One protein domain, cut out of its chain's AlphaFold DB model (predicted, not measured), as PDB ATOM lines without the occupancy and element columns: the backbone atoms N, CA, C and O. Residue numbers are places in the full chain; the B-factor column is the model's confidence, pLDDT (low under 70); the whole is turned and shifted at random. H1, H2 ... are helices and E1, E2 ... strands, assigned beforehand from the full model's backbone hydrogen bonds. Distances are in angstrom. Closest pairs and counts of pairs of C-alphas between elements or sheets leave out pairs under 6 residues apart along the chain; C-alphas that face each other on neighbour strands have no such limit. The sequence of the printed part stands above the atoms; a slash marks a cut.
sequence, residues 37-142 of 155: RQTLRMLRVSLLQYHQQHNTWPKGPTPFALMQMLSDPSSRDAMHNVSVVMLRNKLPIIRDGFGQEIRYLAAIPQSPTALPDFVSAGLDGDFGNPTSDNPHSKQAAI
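AT A GLANCE: This is residues 37 to 142 of the 155 residues of an uncharacterized protein of Phycisphaerales bacterium (UniProt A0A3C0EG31). Three helices, H1, H2 and H3, gather on one side of the model, with the hairpin E1 and E2 near H2 and the hairpin E3 and E4 near the middle, close to parts of H1 and H2. On the far side of E3 and E4 from these helices, a long stretch with no named element, residues 120 to 137, leads to the small helix H4. The printed part has 106 residues, under half of them in named elements, with four named helices and four named strands in the order H1 H2 H3 E1 E2 E3 E4 H4. Its class is mixed, helices and strands, with two antiparallel sheets of two strands each. The whole is compact, with a radius of gyration of the C-alphas of 13.5 A, and spans 37 by 34 by 26 A.

HOW THE PARTS SIT: H1, residues 37 to 54, touches H3, residues 73 to 78, with its residues 42 to 50 alone, at a shallow tilt of 23 degrees, opposite ways; the closest C-alphas are those of Ser 46 and Ser 75, 4.3 A apart. H1 and H2, residues 62 to 71, only just touch, with 3 pairs of C-alphas within 8 A, made by residues 46 to 50 of H1 alone; Tyr 50 and Met 69 have the closest C-alphas, at 6.3 A. H2 and H3 touch only at the corner by their link, and only just, with 3 pairs of C-alphas within 8 A; the closest C-alphas are those of Leu 70 and Arg 76, 4.7 A apart. E1, residues 84 to 86, and E2, residues 92 to 94, form an antiparallel hairpin, with N 93 and O 85 within hydrogen-bond range at 2.8 A. The closest C-alphas of H2 and E2 are those of Pro 63 and Pro 92, 5.2 A apart. E3, residues 103 to 105, and E4, residues 117 to 119, form another antiparallel hairpin, with N 105 and O 117 at 2.8 A. The closest C-alphas of H2 and E3 are those of Thr 62 and Tyr 104, 4.7 A apart, and those of H1 and E4 are Leu 40 and Phe 118, 6.4 A apart. H4, residues 138 to 142, touches no helix. In H1, H2, H3 and H4 every O i to N i+4 pair is within hydrogen-bond range.

IN THESE COORDINATES: H1 begins at C-alpha 37, at (-1.055, -39.172, -8.568), and is 25.8 A long. H2 is 14.1 A long and H3 8.8 A. E1, E2, E3 and E4 measure 6.6, 6.9, 6.4 and 6.5 A. H4, 5.9 A long, ends at C-alpha 142, at (14.377, -40.001, -9.379).

THE WHOLE: The C-alphas of Pro 73 and Asp 133, 38.0 A apart, are the two farthest apart. The printed part has no cut. The links E3 to E4 and E4 to H4 are long. The mean pLDDT of the printed part is 80.5; residues 108 to 114 and 124 to 142 are under 70.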
ATOM      1  N   ARG A  37      -1.135 -37.749  -8.184       84.81
ATOM      2  CA  ARG A  37      -1.055 -39.172  -8.568       84.81
ATOM      3  C   ARG A  37      -2.364 -39.636  -9.192       84.81
ATOM      4  O   ARG A  37      -2.366 -40.309 -10.223       84.81
ATOM      5  N   GLN A  38      -3.481 -39.271  -8.572       88.88
ATOM      6  CA  GLN A  38      -4.810 -39.612  -9.057       88.88
ATOM      7  C   GLN A  38      -5.115 -38.916 -10.388       88.88
ATOM      8  O   GLN A  38      -5.583 -39.567 -11.323       88.88
ATOM      9  N   THR A  39      -4.795 -37.627 -10.501       90.12
ATOM     10  CA  THR A  39      -5.001 -36.839 -11.722       90.12
ATOM     11  C   THR A  39      -4.234 -37.424 -12.906       90.12
ATOM     12  O   THR A  39      -4.815 -37.660 -13.965       90.12
ATOM     13  N   LEU A  40      -2.952 -37.746 -12.720       89.06
ATOM     14  CA  LEU A  40      -2.116 -38.325 -13.774       89.06
ATOM     15  C   LEU A  40      -2.583 -39.723 -14.192       89.06
ATOM     16  O   LEU A  40      -2.609 -40.029 -15.382       89.06
ATOM     17  N   ARG A  41      -3.042 -40.556 -13.248       88.12
ATOM     18  CA  ARG A  41      -3.651 -41.859 -13.574       88.12
ATOM     19  C   ARG A  41      -4.896 -41.706 -14.443       88.12
ATOM     20  O   ARG A  41      -5.034 -42.428 -15.427       88.12
ATOM     21  N   MET A  42      -5.784 -40.768 -14.113       90.75
ATOM     22  CA  MET A  42      -6.988 -40.512 -14.912       90.75
ATOM     23  C   MET A  42      -6.636 -39.988 -16.307       90.75
ATOM     24  O   MET A  42      -7.192 -40.460 -17.297       90.75
ATOM     25  N   LEU A  43      -5.651 -39.092 -16.406       91.19
ATOM     26  CA  LEU A  43      -5.149 -38.605 -17.692       91.19
ATOM     27  C   LEU A  43      -4.530 -39.717 -18.538       91.19
ATOM     28  O   LEU A  43      -4.782 -39.780 -19.738       91.19
ATOM     29  N   ARG A  44      -3.783 -40.639 -17.921       89.56
ATOM     30  CA  ARG A  44      -3.227 -41.812 -18.603       89.56
ATOM     31  C   ARG A  44      -4.326 -42.717 -19.153       89.56
ATOM     32  O   ARG A  44      -4.264 -43.102 -20.316       89.56
ATOM     33  N   VAL A  45      -5.341 -43.034 -18.347       90.88
ATOM     34  CA  VAL A  45      -6.488 -43.845 -18.792       90.88
ATOM     35  C   VAL A  45      -7.214 -43.161 -19.947       90.88
ATOM     36  O   VAL A  45      -7.472 -43.786 -20.972       90.88
ATOM     37  N   SER A  46      -7.473 -41.864 -19.815       93.69
ATOM     38  CA  SER A  46      -8.119 -41.051 -20.839       93.69
ATOM     39  C   SER A  46      -7.328 -41.002 -22.153       93.69
ATOM     40  O   SER A  46      -7.911 -41.101 -23.235       93.69
ATOM     41  N   LEU A  47      -5.997 -40.906 -22.072       92.12
ATOM     42  CA  LEU A  47      -5.091 -40.924 -23.221       92.12
ATOM     43  C   LEU A  47      -5.112 -42.283 -23.934       92.12
ATOM     44  O   LEU A  47      -5.139 -42.344 -25.163       92.12
ATOM     45  N   LEU A  48      -5.125 -43.375 -23.164       91.62
ATOM     46  CA  LEU A  48      -5.216 -44.733 -23.700       91.62
ATOM     47  C   LEU A  48      -6.567 -44.990 -24.372       91.62
ATOM     48  O   LEU A  48      -6.590 -45.583 -25.446       91.62
ATOM     49  N   GLN A  49      -7.671 -44.522 -23.789       93.38
ATOM     50  CA  GLN A  49      -9.002 -44.637 -24.393       93.38
ATOM     51  C   GLN A  49      -9.098 -43.866 -25.709       93.38
ATOM     52  O   GLN A  49      -9.551 -44.418 -26.711       93.38
ATOM     53  N   TYR A  50      -8.572 -42.637 -25.743       94.38
ATOM     54  CA  TYR A  50      -8.481 -41.868 -26.981       94.38
ATOM     55  C   TYR A  50      -7.721 -42.645 -28.068       94.38
ATOM     56  O   TYR A  50      -8.199 -42.778 -29.195       94.38
ATOM     57  N   HIS A  51      -6.564 -43.220 -27.724       92.69
ATOM     58  CA  HIS A  51      -5.782 -44.023 -28.661       92.69
ATOM     59  C   HIS A  51      -6.513 -45.294 -29.105       92.69
ATOM     60  O   HIS A  51      -6.464 -45.640 -30.280       92.69
ATOM     61  N   GLN A  52      -7.209 -45.987 -28.206       92.75
ATOM     62  CA  GLN A  52      -7.998 -47.171 -28.558       92.75
ATOM     63  C   GLN A  52      -9.095 -46.848 -29.577       92.75
ATOM     64  O   GLN A  52      -9.359 -47.659 -30.461       92.75
ATOM     65  N   GLN A  53      -9.705 -45.666 -29.480       94.00
ATOM     66  CA  GLN A  53     -10.793 -45.263 -30.363       94.00
ATOM     67  C   GLN A  53     -10.309 -44.689 -31.703       94.00
ATOM     68  O   GLN A  53     -10.884 -44.992 -32.745       94.00
ATOM     69  N   HIS A  54      -9.249 -43.873 -31.692       92.25
ATOM     70  CA  HIS A  54      -8.764 -43.153 -32.881       92.25
ATOM     71  C   HIS A  54      -7.517 -43.778 -33.518       92.25
ATOM     72  O   HIS A  54      -7.029 -43.274 -34.531       92.25
ATOM     73  N   ASN A  55      -6.967 -44.838 -32.916       90.50
ATOM     74  CA  ASN A  55      -5.705 -45.499 -33.282       90.50
ATOM     75  C   ASN A  55      -4.528 -44.522 -33.486       90.50
ATOM     76  O   ASN A  55      -3.607 -44.767 -34.266       90.50
ATOM     77  N   THR A  56      -4.600 -43.362 -32.832       90.69
ATOM     78  CA  THR A  56      -3.642 -42.262 -32.935       90.69
ATOM     79  C   THR A  56      -3.542 -41.547 -31.594       90.69
ATOM     80  O   THR A  56      -4.484 -41.534 -30.801       90.69
ATOM     81  N   TRP A  57      -2.376 -40.965 -31.319       90.50
ATOM     82  CA  TRP A  57      -2.167 -40.148 -30.126       90.50
ATOM     83  C   TRP A  57      -2.569 -38.690 -30.383       90.50
ATOM     84  O   TRP A  57      -2.375 -38.209 -31.508       90.50
ATOM     85  N   PRO A  58      -3.068 -37.967 -29.361       90.75
ATOM     86  CA  PRO A  58      -3.333 -36.540 -29.465       90.75
ATOM     87  C   PRO A  58      -2.085 -35.779 -29.912       90.75
ATOM     88  O   PRO A  58      -0.969 -36.061 -29.473       90.75
ATOM     89  N   LYS A  59      -2.263 -34.799 -30.796       88.94
ATOM     90  CA  LYS A  59      -1.141 -34.029 -31.354       88.94
ATOM     91  C   LYS A  59      -1.086 -32.615 -30.796       88.94
ATOM     92  O   LYS A  59      -2.116 -32.004 -30.521       88.94
ATOM     93  N   GLY A  60       0.127 -32.070 -30.746       87.56
ATOM     94  CA  GLY A  60       0.384 -30.683 -30.375       87.56
ATOM     95  C   GLY A  60       0.662 -30.483 -28.880       87.56
ATOM     96  O   GLY A  60       0.885 -31.452 -28.154       87.56
ATOM     97  N   PRO A  61       0.693 -29.218 -28.422       88.06
ATOM     98  CA  PRO A  61       0.959 -28.899 -27.026       88.06
ATOM     99  C   PRO A  61      -0.221 -29.272 -26.122       88.06
ATOM    100  O   PRO A  61      -1.345 -29.456 -26.597       88.06
ATOM    101  N   THR A  62       0.023 -29.318 -24.808       89.75
ATOM    102  CA  THR A  62      -0.936 -29.790 -23.793       89.75
ATOM    103  C   THR A  62      -2.374 -29.318 -23.996       89.75
ATOM    104  O   THR A  62      -3.257 -30.171 -24.022       89.75
ATOM    105  N   PRO A  63      -2.663 -28.019 -24.206       92.06
ATOM    106  CA  PRO A  63      -4.052 -27.588 -24.307       92.06
ATOM    107  C   PRO A  63      -4.772 -28.151 -25.538       92.06
ATOM    108  O   PRO A  63      -5.968 -28.415 -25.488       92.06
ATOM    109  N   PHE A  64      -4.054 -28.387 -26.638       91.75
ATOM    110  CA  PHE A  64      -4.628 -28.976 -27.851       91.75
ATOM    111  C   PHE A  64      -4.825 -30.482 -27.720       91.75
ATOM    112  O   PHE A  64      -5.830 -31.001 -28.208       91.75
ATOM    113  N   ALA A  65      -3.902 -31.170 -27.045       92.12
ATOM    114  CA  ALA A  65      -4.063 -32.578 -26.699       92.12
ATOM    115  C   ALA A  65      -5.289 -32.776 -25.794       92.12
ATOM    116  O   ALA A  65      -6.141 -33.614 -26.078       92.12
ATOM    117  N   LEU A  66      -5.440 -31.925 -24.774       93.88
ATOM    118  CA  LEU A  66      -6.599 -31.930 -23.884       93.88
ATOM    119  C   LEU A  66      -7.903 -31.611 -24.620       93.88
ATOM    120  O   LEU A  66      -8.899 -32.272 -24.364       93.88
ATOM    121  N   MET A  67      -7.926 -30.658 -25.558       94.25
ATOM    122  CA  MET A  67      -9.129 -30.404 -26.367       94.25
ATOM    123  C   MET A  67      -9.541 -31.623 -27.199       94.25
ATOM    124  O   MET A  67     -10.725 -31.945 -27.244       94.25
ATOM    125  N   GLN A  68      -8.584 -32.312 -27.830       94.00
ATOM    126  CA  GLN A  68      -8.856 -33.542 -28.585       94.00
ATOM    127  C   GLN A  68      -9.439 -34.628 -27.673       94.00
ATOM    128  O   GLN A  68     -10.477 -35.201 -27.993       94.00
ATOM    129  N   MET A  69      -8.829 -34.845 -26.508       93.88
ATOM    130  CA  MET A  69      -9.301 -35.815 -25.517       93.88
ATOM    131  C   MET A  69     -10.684 -35.451 -24.954       93.88
ATOM    132  O   MET A  69     -11.567 -36.293 -24.889       93.88
ATOM    133  N   LEU A  70     -10.932 -34.182 -24.623       93.69
ATOM    134  CA  LEU A  70     -12.224 -33.719 -24.099       93.69
ATOM    135  C   LEU A  70     -13.348 -33.734 -25.143       93.69
ATOM    136  O   LEU A  70     -14.522 -33.780 -24.773       93.69
ATOM    137  N   SER A  71     -13.004 -33.665 -26.433       92.94
ATOM    138  CA  SER A  71     -13.975 -33.785 -27.526       92.94
ATOM    139  C   SER A  71     -14.446 -35.223 -27.749       92.94
ATOM    140  O   SER A  71     -15.519 -35.431 -28.315       92.94
ATOM    141  N   ASP A  72     -13.675 -36.203 -27.276       93.88
ATOM    142  CA  ASP A  72     -14.013 -37.614 -27.358       93.88
ATOM    143  C   ASP A  72     -14.798 -38.063 -26.109       93.88
ATOM    144  O   ASP A  72     -14.304 -37.893 -24.992       93.88
ATOM    145  N   PRO A  73     -16.013 -38.636 -26.245       93.50
ATOM    146  CA  PRO A  73     -16.830 -39.003 -25.091       93.50
ATOM    147  C   PRO A  73     -16.148 -39.999 -24.151       93.50
ATOM    148  O   PRO A  73     -16.199 -39.802 -22.941       93.50
ATOM    149  N   SER A  74     -15.477 -41.023 -24.690       92.19
ATOM    150  CA  SER A  74     -14.844 -42.060 -23.870       92.19
ATOM    151  C   SER A  74     -13.712 -41.464 -23.031       92.19
ATOM    152  O   SER A  74     -13.713 -41.557 -21.804       92.19
ATOM    153  N   SER A  75     -12.820 -40.728 -23.696       92.94
ATOM    154  CA  SER A  75     -11.683 -40.052 -23.087       92.94
ATOM    155  C   SER A  75     -12.124 -38.996 -22.065       92.94
ATOM    156  O   SER A  75     -11.533 -38.896 -20.984       92.94
ATOM    157  N   ARG A  76     -13.197 -38.248 -22.352       93.06
ATOM    158  CA  ARG A  76     -13.800 -37.284 -21.423       93.06
ATOM    159  C   ARG A  76     -14.371 -37.960 -20.178       93.06
ATOM    160  O   ARG A  76     -14.152 -37.457 -19.077       93.06
ATOM    161  N   ASP A  77     -15.060 -39.086 -20.330       92.44
ATOM    162  CA  ASP A  77     -15.668 -39.802 -19.207       92.44
ATOM    163  C   ASP A  77     -14.594 -40.375 -18.262       92.44
ATOM    164  O   ASP A  77     -14.754 -40.336 -17.040       92.44
ATOM    165  N   ALA A  78     -13.430 -40.793 -18.776       91.00
ATOM    166  CA  ALA A  78     -12.284 -41.139 -17.925       91.00
ATOM    167  C   ALA A  78     -11.706 -39.954 -17.131       91.00
ATOM    168  O   ALA A  78     -11.083 -40.168 -16.091       91.00
ATOM    169  N   MET A  79     -11.931 -38.714 -17.574       91.12
ATOM    170  CA  MET A  79     -11.484 -37.492 -16.893       91.12
ATOM    171  C   MET A  79     -12.552 -36.864 -15.986       91.12
ATOM    172  O   MET A  79     -12.354 -35.747 -15.522       91.12
ATOM    173  N   HIS A  80     -13.667 -37.543 -15.695       87.56
ATOM    174  CA  HIS A  80     -14.797 -36.952 -14.958       87.56
ATOM    175  C   HIS A  80     -14.438 -36.331 -13.591       87.56
ATOM    176  O   HIS A  80     -15.073 -35.361 -13.185       87.56
ATOM    177  N   ASN A  81     -13.418 -36.851 -12.899       87.94
ATOM    178  CA  ASN A  81     -12.938 -36.323 -11.611       87.94
ATOM    179  C   ASN A  81     -11.672 -35.461 -11.734       87.94
ATOM    180  O   ASN A  81     -11.058 -35.117 -10.726       87.94
ATOM    181  N   VAL A  82     -11.243 -35.133 -12.953       91.25
ATOM    182  CA  VAL A  82     -10.099 -34.251 -13.187       91.25
ATOM    183  C   VAL A  82     -10.595 -32.813 -13.297       91.25
ATOM    184  O   VAL A  82     -11.455 -32.497 -14.117       91.25
ATOM    185  N   SER A  83     -10.028 -31.918 -12.487       91.62
ATOM    186  CA  SER A  83     -10.354 -30.492 -12.552       91.62
ATOM    187  C   SER A  83      -9.724 -29.856 -13.791       91.62
ATOM    188  O   SER A  83      -8.528 -29.554 -13.824       91.62
ATOM    189  N   VAL A  84     -10.538 -29.663 -14.829       91.62
ATOM    190  CA  VAL A  84     -10.144 -28.950 -16.046       91.62
ATOM    191  C   VAL A  84     -10.522 -27.481 -15.904       91.62
ATOM    192  O   VAL A  84     -11.698 -27.128 -15.821       91.62
ATOM    193  N   VAL A  85      -9.520 -26.607 -15.917       92.06
ATOM    194  CA  VAL A  85      -9.710 -25.158 -15.855       92.06
ATOM    195  C   VAL A  85      -9.581 -24.581 -17.258       92.06
ATOM    196  O   VAL A  85      -8.602 -24.828 -17.958       92.06
ATOM    197  N   MET A  86     -10.556 -23.776 -17.669       90.56
ATOM    198  CA  MET A  86     -10.486 -23.041 -18.930       90.56
ATOM    199  C   MET A  86      -9.811 -21.690 -18.702       90.56
ATOM    200  O   MET A  86     -10.286 -20.865 -17.920       90.56
ATOM    201  N   LEU A  87      -8.703 -21.449 -19.399       88.56
ATOM    202  CA  LEU A  87      -8.049 -20.144 -19.412       88.56
ATOM    203  C   LEU A  87      -8.902 -19.098 -20.150       88.56
ATOM    204  O   LEU A  87      -9.833 -19.420 -20.890       88.56
ATOM    205  N   ARG A  88      -8.550 -17.812 -20.007       86.62
ATOM    206  CA  ARG A  88      -9.249 -16.689 -20.675       86.62
ATOM    207  C   ARG A  88      -9.301 -16.825 -22.203       86.62
ATOM    208  O   ARG A  88     -10.231 -16.336 -22.833       86.62
ATOM    209  N   ASN A  89      -8.321 -17.505 -22.790       88.25
ATOM    210  CA  ASN A  89      -8.243 -17.820 -24.218       88.25
ATOM    211  C   ASN A  89      -9.000 -19.109 -24.605       88.25
ATOM    212  O   ASN A  89      -8.833 -19.586 -25.723       88.25
ATOM    213  N   LYS A  90      -9.823 -19.666 -23.702       89.31
ATOM    214  CA  LYS A  90     -10.584 -20.917 -23.867       89.31
ATOM    215  C   LYS A  90      -9.724 -22.170 -24.057       89.31
ATOM    216  O   LYS A  90     -10.228 -23.185 -24.526       89.31
ATOM    217  N   LEU A  91      -8.443 -22.114 -23.695       90.56
ATOM    218  CA  LEU A  91      -7.580 -23.286 -23.703       90.56
ATOM    219  C   LEU A  91      -7.707 -24.046 -22.374       90.56
ATOM    220  O   LEU A  91      -7.605 -23.414 -21.315       90.56
ATOM    221  N   PRO A  92      -7.922 -25.375 -22.405       92.56
ATOM    222  CA  PRO A  92      -7.980 -26.175 -21.194       92.56
ATOM    223  C   PRO A  92      -6.581 -26.345 -20.606       92.56
ATOM    224  O   PRO A  92      -5.618 -26.652 -21.313       92.56
ATOM    225  N   ILE A  93      -6.495 -26.190 -19.292       92.50
ATOM    226  CA  ILE A  93      -5.345 -26.578 -18.488       92.50
ATOM    227  C   ILE A  93      -5.810 -27.483 -17.355       92.50
ATOM    228  O   ILE A  93      -6.954 -27.413 -16.901       92.50
ATOM    229  N   ILE A  94      -4.898 -28.316 -16.881       92.00
ATOM    230  CA  ILE A  94      -5.092 -29.127 -15.685       92.00
ATOM    231  C   ILE A  94      -3.943 -28.796 -14.757       92.00
ATOM    232  O   ILE A  94      -2.801 -28.653 -15.204       92.00
ATOM    233  N   ARG A  95      -4.266 -28.635 -13.480       90.62
ATOM    234  CA  ARG A  95      -3.276 -28.394 -12.442       90.62
ATOM    235  C   ARG A  95      -3.112 -29.630 -11.583       90.62
ATOM    236  O   ARG A  95      -4.066 -30.380 -11.391       90.62
ATOM    237  N   ASP A  96      -1.903 -29.831 -11.100       87.44
ATOM    238  CA  ASP A  96      -1.609 -30.837 -10.097       87.44
ATOM    239  C   ASP A  96      -2.060 -30.375  -8.696       87.44
ATOM    240  O   ASP A  96      -2.596 -29.273  -8.524       87.44
ATOM    241  N   GLY A  97      -1.843 -31.210  -7.679       84.62
ATOM    242  CA  GLY A  97      -2.199 -30.882  -6.294       84.62
ATOM    243  C   GLY A  97      -1.383 -29.730  -5.691       84.62
ATOM    244  O   GLY A  97      -1.781 -29.164  -4.673       84.62
ATOM    245  N   PHE A  98      -0.272 -29.340  -6.324       84.31
ATOM    246  CA  PHE A  98       0.551 -28.189  -5.945       84.31
ATOM    247  C   PHE A  98       0.135 -26.899  -6.670       84.31
ATOM    248  O   PHE A  98       0.607 -25.813  -6.332       84.31
ATOM    249  N   GLY A  99      -0.792 -26.987  -7.629       85.25
ATOM    250  CA  GLY A  99      -1.272 -25.864  -8.429       85.25
ATOM    251  C   GLY A  99      -0.444 -25.587  -9.688       85.25
ATOM    252  O   GLY A  99      -0.719 -24.591 -10.365       85.25
ATOM    253  N   GLN A 100       0.519 -26.448 -10.016       84.50
ATOM    254  CA  GLN A 100       1.341 -26.368 -11.220       84.50
ATOM    255  C   GLN A 100       0.619 -26.972 -12.422       84.50
ATOM    256  O   GLN A 100      -0.178 -27.895 -12.290       84.50
ATOM    257  N   GLU A 101       0.886 -26.453 -13.620       87.56
ATOM    258  CA  GLU A 101       0.283 -26.980 -14.846       87.56
ATOM    259  C   GLU A 101       0.867 -28.348 -15.211       87.56
ATOM    260  O   GLU A 101       2.073 -28.483 -15.424       87.56
ATOM    261  N   ILE A 102      -0.002 -29.344 -15.377       87.44
ATOM    262  CA  ILE A 102       0.370 -30.644 -15.935       87.44
ATOM    263  C   ILE A 102       0.702 -30.464 -17.418       87.44
ATOM    264  O   ILE A 102       0.042 -29.713 -18.143       87.44
ATOM    265  N   ARG A 103       1.735 -31.161 -17.888       85.25
ATOM    266  CA  ARG A 103       2.244 -31.065 -19.258       85.25
ATOM    267  C   ARG A 103       2.047 -32.373 -20.007       85.25
ATOM    268  O   ARG A 103       2.198 -33.446 -19.440       85.25
ATOM    269  N   TYR A 104       1.721 -32.270 -21.289       86.12
ATOM    270  CA  TYR A 104       1.662 -33.397 -22.207       86.12
ATOM    271  C   TYR A 104       2.998 -33.528 -22.932       86.12
ATOM    272  O   TYR A 104       3.443 -32.589 -23.597       86.12
ATOM    273  N   LEU A 105       3.617 -34.697 -22.825       83.81
ATOM    274  CA  LEU A 105       4.772 -35.084 -23.615       83.81
ATOM    275  C   LEU A 105       4.274 -35.921 -24.788       83.81
ATOM    276  O   LEU A 105       3.829 -37.055 -24.619       83.81
ATOM    277  N   ALA A 106       4.322 -35.339 -25.983       79.75
ATOM    278  CA  ALA A 106       3.961 -36.042 -27.204       79.75
ATOM    279  C   ALA A 106       4.964 -37.167 -27.508       79.75
ATOM    280  O   ALA A 106       6.147 -37.073 -27.173       79.75
ATOM    281  N   ALA A 107       4.493 -38.208 -28.196       71.44
ATOM    282  CA  ALA A 107       5.346 -39.298 -28.654       71.44
ATOM    283  C   ALA A 107       6.445 -38.743 -29.569       71.44
ATOM    284  O   ALA A 107       6.155 -38.023 -30.531       71.44
ATOM    285  N   ILE A 108       7.703 -39.078 -29.284       69.31
ATOM    286  CA  ILE A 108       8.830 -38.638 -30.109       69.31
ATOM    287  C   ILE A 108       8.884 -39.555 -31.340       69.31
ATOM    288  O   ILE A 108       9.108 -40.755 -31.176       69.31
ATOM    289  N   PRO A 109       8.752 -39.036 -32.577       57.75
ATOM    290  CA  PRO A 109       8.700 -39.866 -33.788       57.75
ATOM    291  C   PRO A 109       9.931 -40.764 -33.994       57.75
ATOM    292  O   PRO A 109       9.862 -41.761 -34.703       57.75
ATOM    293  N   GLN A 110      11.063 -40.395 -33.391       57.56
ATOM    294  CA  GLN A 110      12.354 -41.076 -33.518       57.56
ATOM    295  C   GLN A 110      12.591 -42.153 -32.448       57.56
ATOM    296  O   GLN A 110      13.592 -42.861 -32.514       57.56
ATOM    297  N   SER A 111      11.696 -42.295 -31.465       54.00
ATOM    298  CA  SER A 111      11.811 -43.301 -30.409       54.00
ATOM    299  C   SER A 111      10.490 -44.067 -30.278       54.00
ATOM    300  O   SER A 111       9.577 -43.602 -29.599       54.00
ATOM    301  N   PRO A 112      10.356 -45.247 -30.915       52.81
ATOM    302  CA  PRO A 112       9.116 -46.028 -30.889       52.81
ATOM    303  C   PRO A 112       8.748 -46.551 -29.491       52.81
ATOM    304  O   PRO A 112       7.627 -47.003 -29.282       52.81
ATOM    305  N   THR A 113       9.671 -46.483 -28.529       55.44
ATOM    306  CA  THR A 113       9.432 -46.824 -27.121       55.44
ATOM    307  C   THR A 113       8.960 -45.632 -26.285       55.44
ATOM    308  O   THR A 113       8.443 -45.837 -25.188       55.44
ATOM    309  N   ALA A 114       9.090 -44.396 -26.782       65.06
ATOM    310  CA  ALA A 114       8.643 -43.189 -26.094       65.06
ATOM    311  C   ALA A 114       7.141 -42.973 -26.326       65.06
ATOM    312  O   ALA A 114       6.719 -42.201 -27.192       65.06
ATOM    313  N   LEU A 115       6.329 -43.693 -25.549       75.44
ATOM    314  CA  LEU A 115       4.890 -43.463 -25.490       75.44
ATOM    315  C   LEU A 115       4.612 -42.046 -24.968       75.44
ATOM    316  O   LEU A 115       5.331 -41.570 -24.088       75.44
ATOM    317  N   PRO A 116       3.565 -41.377 -25.475       82.12
ATOM    318  CA  PRO A 116       3.183 -40.089 -24.934       82.12
ATOM    319  C   PRO A 116       2.682 -40.254 -23.503       82.12
ATOM    320  O   PRO A 116       2.068 -41.273 -23.168       82.12
ATOM    321  N   ASP A 117       2.909 -39.240 -22.677       83.94
ATOM    322  CA  ASP A 117       2.463 -39.251 -21.288       83.94
ATOM    323  C   ASP A 117       2.150 -37.845 -20.775       83.94
ATOM    324  O   ASP A 117       2.533 -36.839 -21.380       83.94
ATOM    325  N   PHE A 118       1.441 -37.780 -19.654       85.38
ATOM    326  CA  PHE A 118       1.273 -36.549 -18.895       85.38
ATOM    327  C   PHE A 118       2.241 -36.536 -17.719       85.38
ATOM    328  O   PHE A 118       2.419 -37.542 -17.042       85.38
ATOM    329  N   VAL A 119       2.844 -35.381 -17.464       83.00
ATOM    330  CA  VAL A 119       3.823 -35.197 -16.394       83.00
ATOM    331  C   VAL A 119       3.459 -33.992 -15.546       83.00
ATOM    332  O   VAL A 119       2.963 -32.987 -16.063       83.00
ATOM    333  N   SER A 120       3.714 -34.093 -14.244       82.19
ATOM    334  CA  SER A 120       3.665 -32.941 -13.352       82.19
ATOM    335  C   SER A 120       5.070 -32.434 -13.046       82.19
ATOM    336  O   SER A 120       6.012 -33.220 -12.982       82.19
ATOM    337  N   ALA A 121       5.178 -31.128 -12.817       74.81
ATOM    338  CA  ALA A 121       6.382 -30.503 -12.288       74.81
ATOM    339  C   ALA A 121       6.552 -30.718 -10.774       74.81
ATOM    340  O   ALA A 121       7.645 -30.514 -10.248       74.81
ATOM    341  N   GLY A 122       5.490 -31.150 -10.084       72.50
ATOM    342  CA  GLY A 122       5.507 -31.427  -8.651       72.50
ATOM    343  C   GLY A 122       5.751 -30.176  -7.805       72.50
ATOM    344  O   GLY A 122       5.506 -29.050  -8.240       72.50
ATOM    345  N   LEU A 123       6.238 -30.385  -6.579       74.00
ATOM    346  CA  LEU A 123       6.508 -29.308  -5.624       74.00
ATOM    347  C   LEU A 123       7.602 -28.348  -6.119       74.00
ATOM    348  O   LEU A 123       7.477 -27.138  -5.933       74.00
ATOM    349  N   ASP A 124       8.633 -28.889  -6.772       66.88
ATOM    350  CA  ASP A 124       9.820 -28.133  -7.185       66.88
ATOM    351  C   ASP A 124       9.577 -27.300  -8.449       66.88
ATOM    352  O   ASP A 124      10.256 -26.305  -8.683       66.88
ATOM    353  N   GLY A 125       8.580 -27.660  -9.268       61.75
ATOM    354  CA  GLY A 125       8.182 -26.863 -10.433       61.75
ATOM    355  C   GLY A 125       9.145 -26.931 -11.630       61.75
ATOM    356  O   GLY A 125       8.915 -26.251 -12.635       61.75
ATOM    357  N   ASP A 126      10.189 -27.756 -11.549       62.31
ATOM    358  CA  ASP A 126      11.263 -27.822 -12.545       62.31
ATOM    359  C   ASP A 126      11.037 -28.880 -13.632       62.31
ATOM    360  O   ASP A 126      11.288 -28.635 -14.817       62.31
ATOM    361  N   PHE A 127      10.530 -30.063 -13.274       64.25
ATOM    362  CA  PHE A 127      10.370 -31.156 -14.234       64.25
ATOM    363  C   PHE A 127       9.243 -30.879 -15.239       64.25
ATOM    364  O   PHE A 127       8.132 -30.505 -14.876       64.25
ATOM    365  N   GLY A 128       9.503 -31.054 -16.538       56.09
ATOM    366  CA  GLY A 128       8.510 -30.761 -17.577       56.09
ATOM    367  C   GLY A 128       8.227 -29.266 -17.787       56.09
ATOM    368  O   GLY A 128       7.421 -28.924 -18.657       56.09
ATOM    369  N   ASN A 129       8.897 -28.366 -17.059       61.00
ATOM    370  CA  ASN A 129       8.846 -26.933 -17.312       61.00
ATOM    371  C   ASN A 129       9.880 -26.552 -18.390       61.00
ATOM    372  O   ASN A 129      11.074 -26.564 -18.106       61.00
ATOM    373  N   PRO A 130       9.467 -26.167 -19.616       57.22
ATOM    374  CA  PRO A 130      10.398 -25.860 -20.703       57.22
ATOM    375  C   PRO A 130      11.249 -24.607 -20.451       57.22
ATOM    376  O   PRO A 130      12.178 -24.355 -21.212       57.22
ATOM    377  N   THR A 131      10.925 -23.810 -19.426       59.22
ATOM    378  CA  THR A 131      11.702 -22.629 -19.032       59.22
ATOM    379  C   THR A 131      12.630 -22.885 -17.844       59.22
ATOM    380  O   THR A 131      13.295 -21.948 -17.418       59.22
ATOM    381  N   SER A 132      12.634 -24.094 -17.268       55.91
ATOM    382  CA  SER A 132      13.592 -24.474 -16.222       55.91
ATOM    383  C   SER A 132      14.958 -24.766 -16.848       55.91
ATOM    384  O   SER A 132      15.038 -25.182 -18.006       55.91
ATOM    385  N   ASP A 133      16.029 -24.587 -16.076       56.59
ATOM    386  CA  ASP A 133      17.398 -24.912 -16.497       56.59
ATOM    387  C   ASP A 133      17.569 -26.416 -16.787       56.59
ATOM    388  O   ASP A 133      18.466 -26.814 -17.529       56.59
ATOM    389  N   ASN A 134      16.694 -27.265 -16.227       56.50
ATOM    390  CA  ASN A 134      16.814 -28.722 -16.259       56.50
ATOM    391  C   ASN A 134      15.472 -29.445 -16.541       56.50
ATOM    392  O   ASN A 134      15.056 -30.315 -15.766       56.50
ATOM    393  N   PRO A 135      14.824 -29.192 -17.697       54.12
ATOM    394  CA  PRO A 135      13.454 -29.636 -18.004       54.12
ATOM    395  C   PRO A 135      13.297 -31.162 -18.119       54.12
ATOM    396  O   PRO A 135      12.188 -31.692 -18.028       54.12
ATOM    397  N   HIS A 136      14.412 -31.870 -18.332       54.44
ATOM    398  CA  HIS A 136      14.491 -33.321 -18.515       54.44
ATOM    399  C   HIS A 136      15.375 -34.017 -17.473       54.44
ATOM    400  O   HIS A 136      15.686 -35.199 -17.642       54.44
ATOM    401  N   SER A 137      15.857 -33.305 -16.443       50.56
ATOM    402  CA  SER A 137      16.826 -33.909 -15.527       50.56
ATOM    403  C   SER A 137      16.209 -35.105 -14.806       50.56
ATOM    404  O   SER A 137      15.166 -35.026 -14.158       50.56
ATOM    405  N   LYS A 138      16.877 -36.252 -14.947       42.62
ATOM    406  CA  LYS A 138      16.457 -37.501 -14.320       42.62
ATOM    407  C   LYS A 138      16.537 -37.449 -12.800       42.62
ATOM    408  O   LYS A 138      15.896 -38.278 -12.198       42.62
ATOM    409  N   GLN A 139      17.252 -36.511 -12.171       39.00
ATOM    410  CA  GLN A 139      17.225 -36.351 -10.708       39.00
ATOM    411  C   GLN A 139      15.857 -35.853 -10.220       39.00
ATOM    412  O   GLN A 139      15.310 -36.448  -9.300       39.00
ATOM    413  N   ALA A 140      15.244 -34.900 -10.931       42.09
ATOM    414  CA  ALA A 140      13.835 -34.552 -10.740       42.09
ATOM    415  C   ALA A 140      12.890 -35.701 -11.155       42.09
ATOM    416  O   ALA A 140      11.737 -35.741 -10.743       42.09
ATOM    417  N   ALA A 141      13.397 -36.671 -11.935       40.97
ATOM    418  CA  ALA A 141      12.724 -37.936 -12.219       40.97
ATOM    419  C   ALA A 141      13.026 -39.104 -11.262       40.97
ATOM    420  O   ALA A 141      12.315 -40.102 -11.300       40.97
ATOM    421  N   ILE A 142      14.035 -38.998 -10.397       39.81
ATOM    422  CA  ILE A 142      14.377 -40.001  -9.379       39.81
ATOM    423  C   ILE A 142      13.485 -39.791  -8.145       39.81
ATOM    424  O   ILE A 142      13.169 -40.764  -7.469       39.81
TER     425      ILE A 142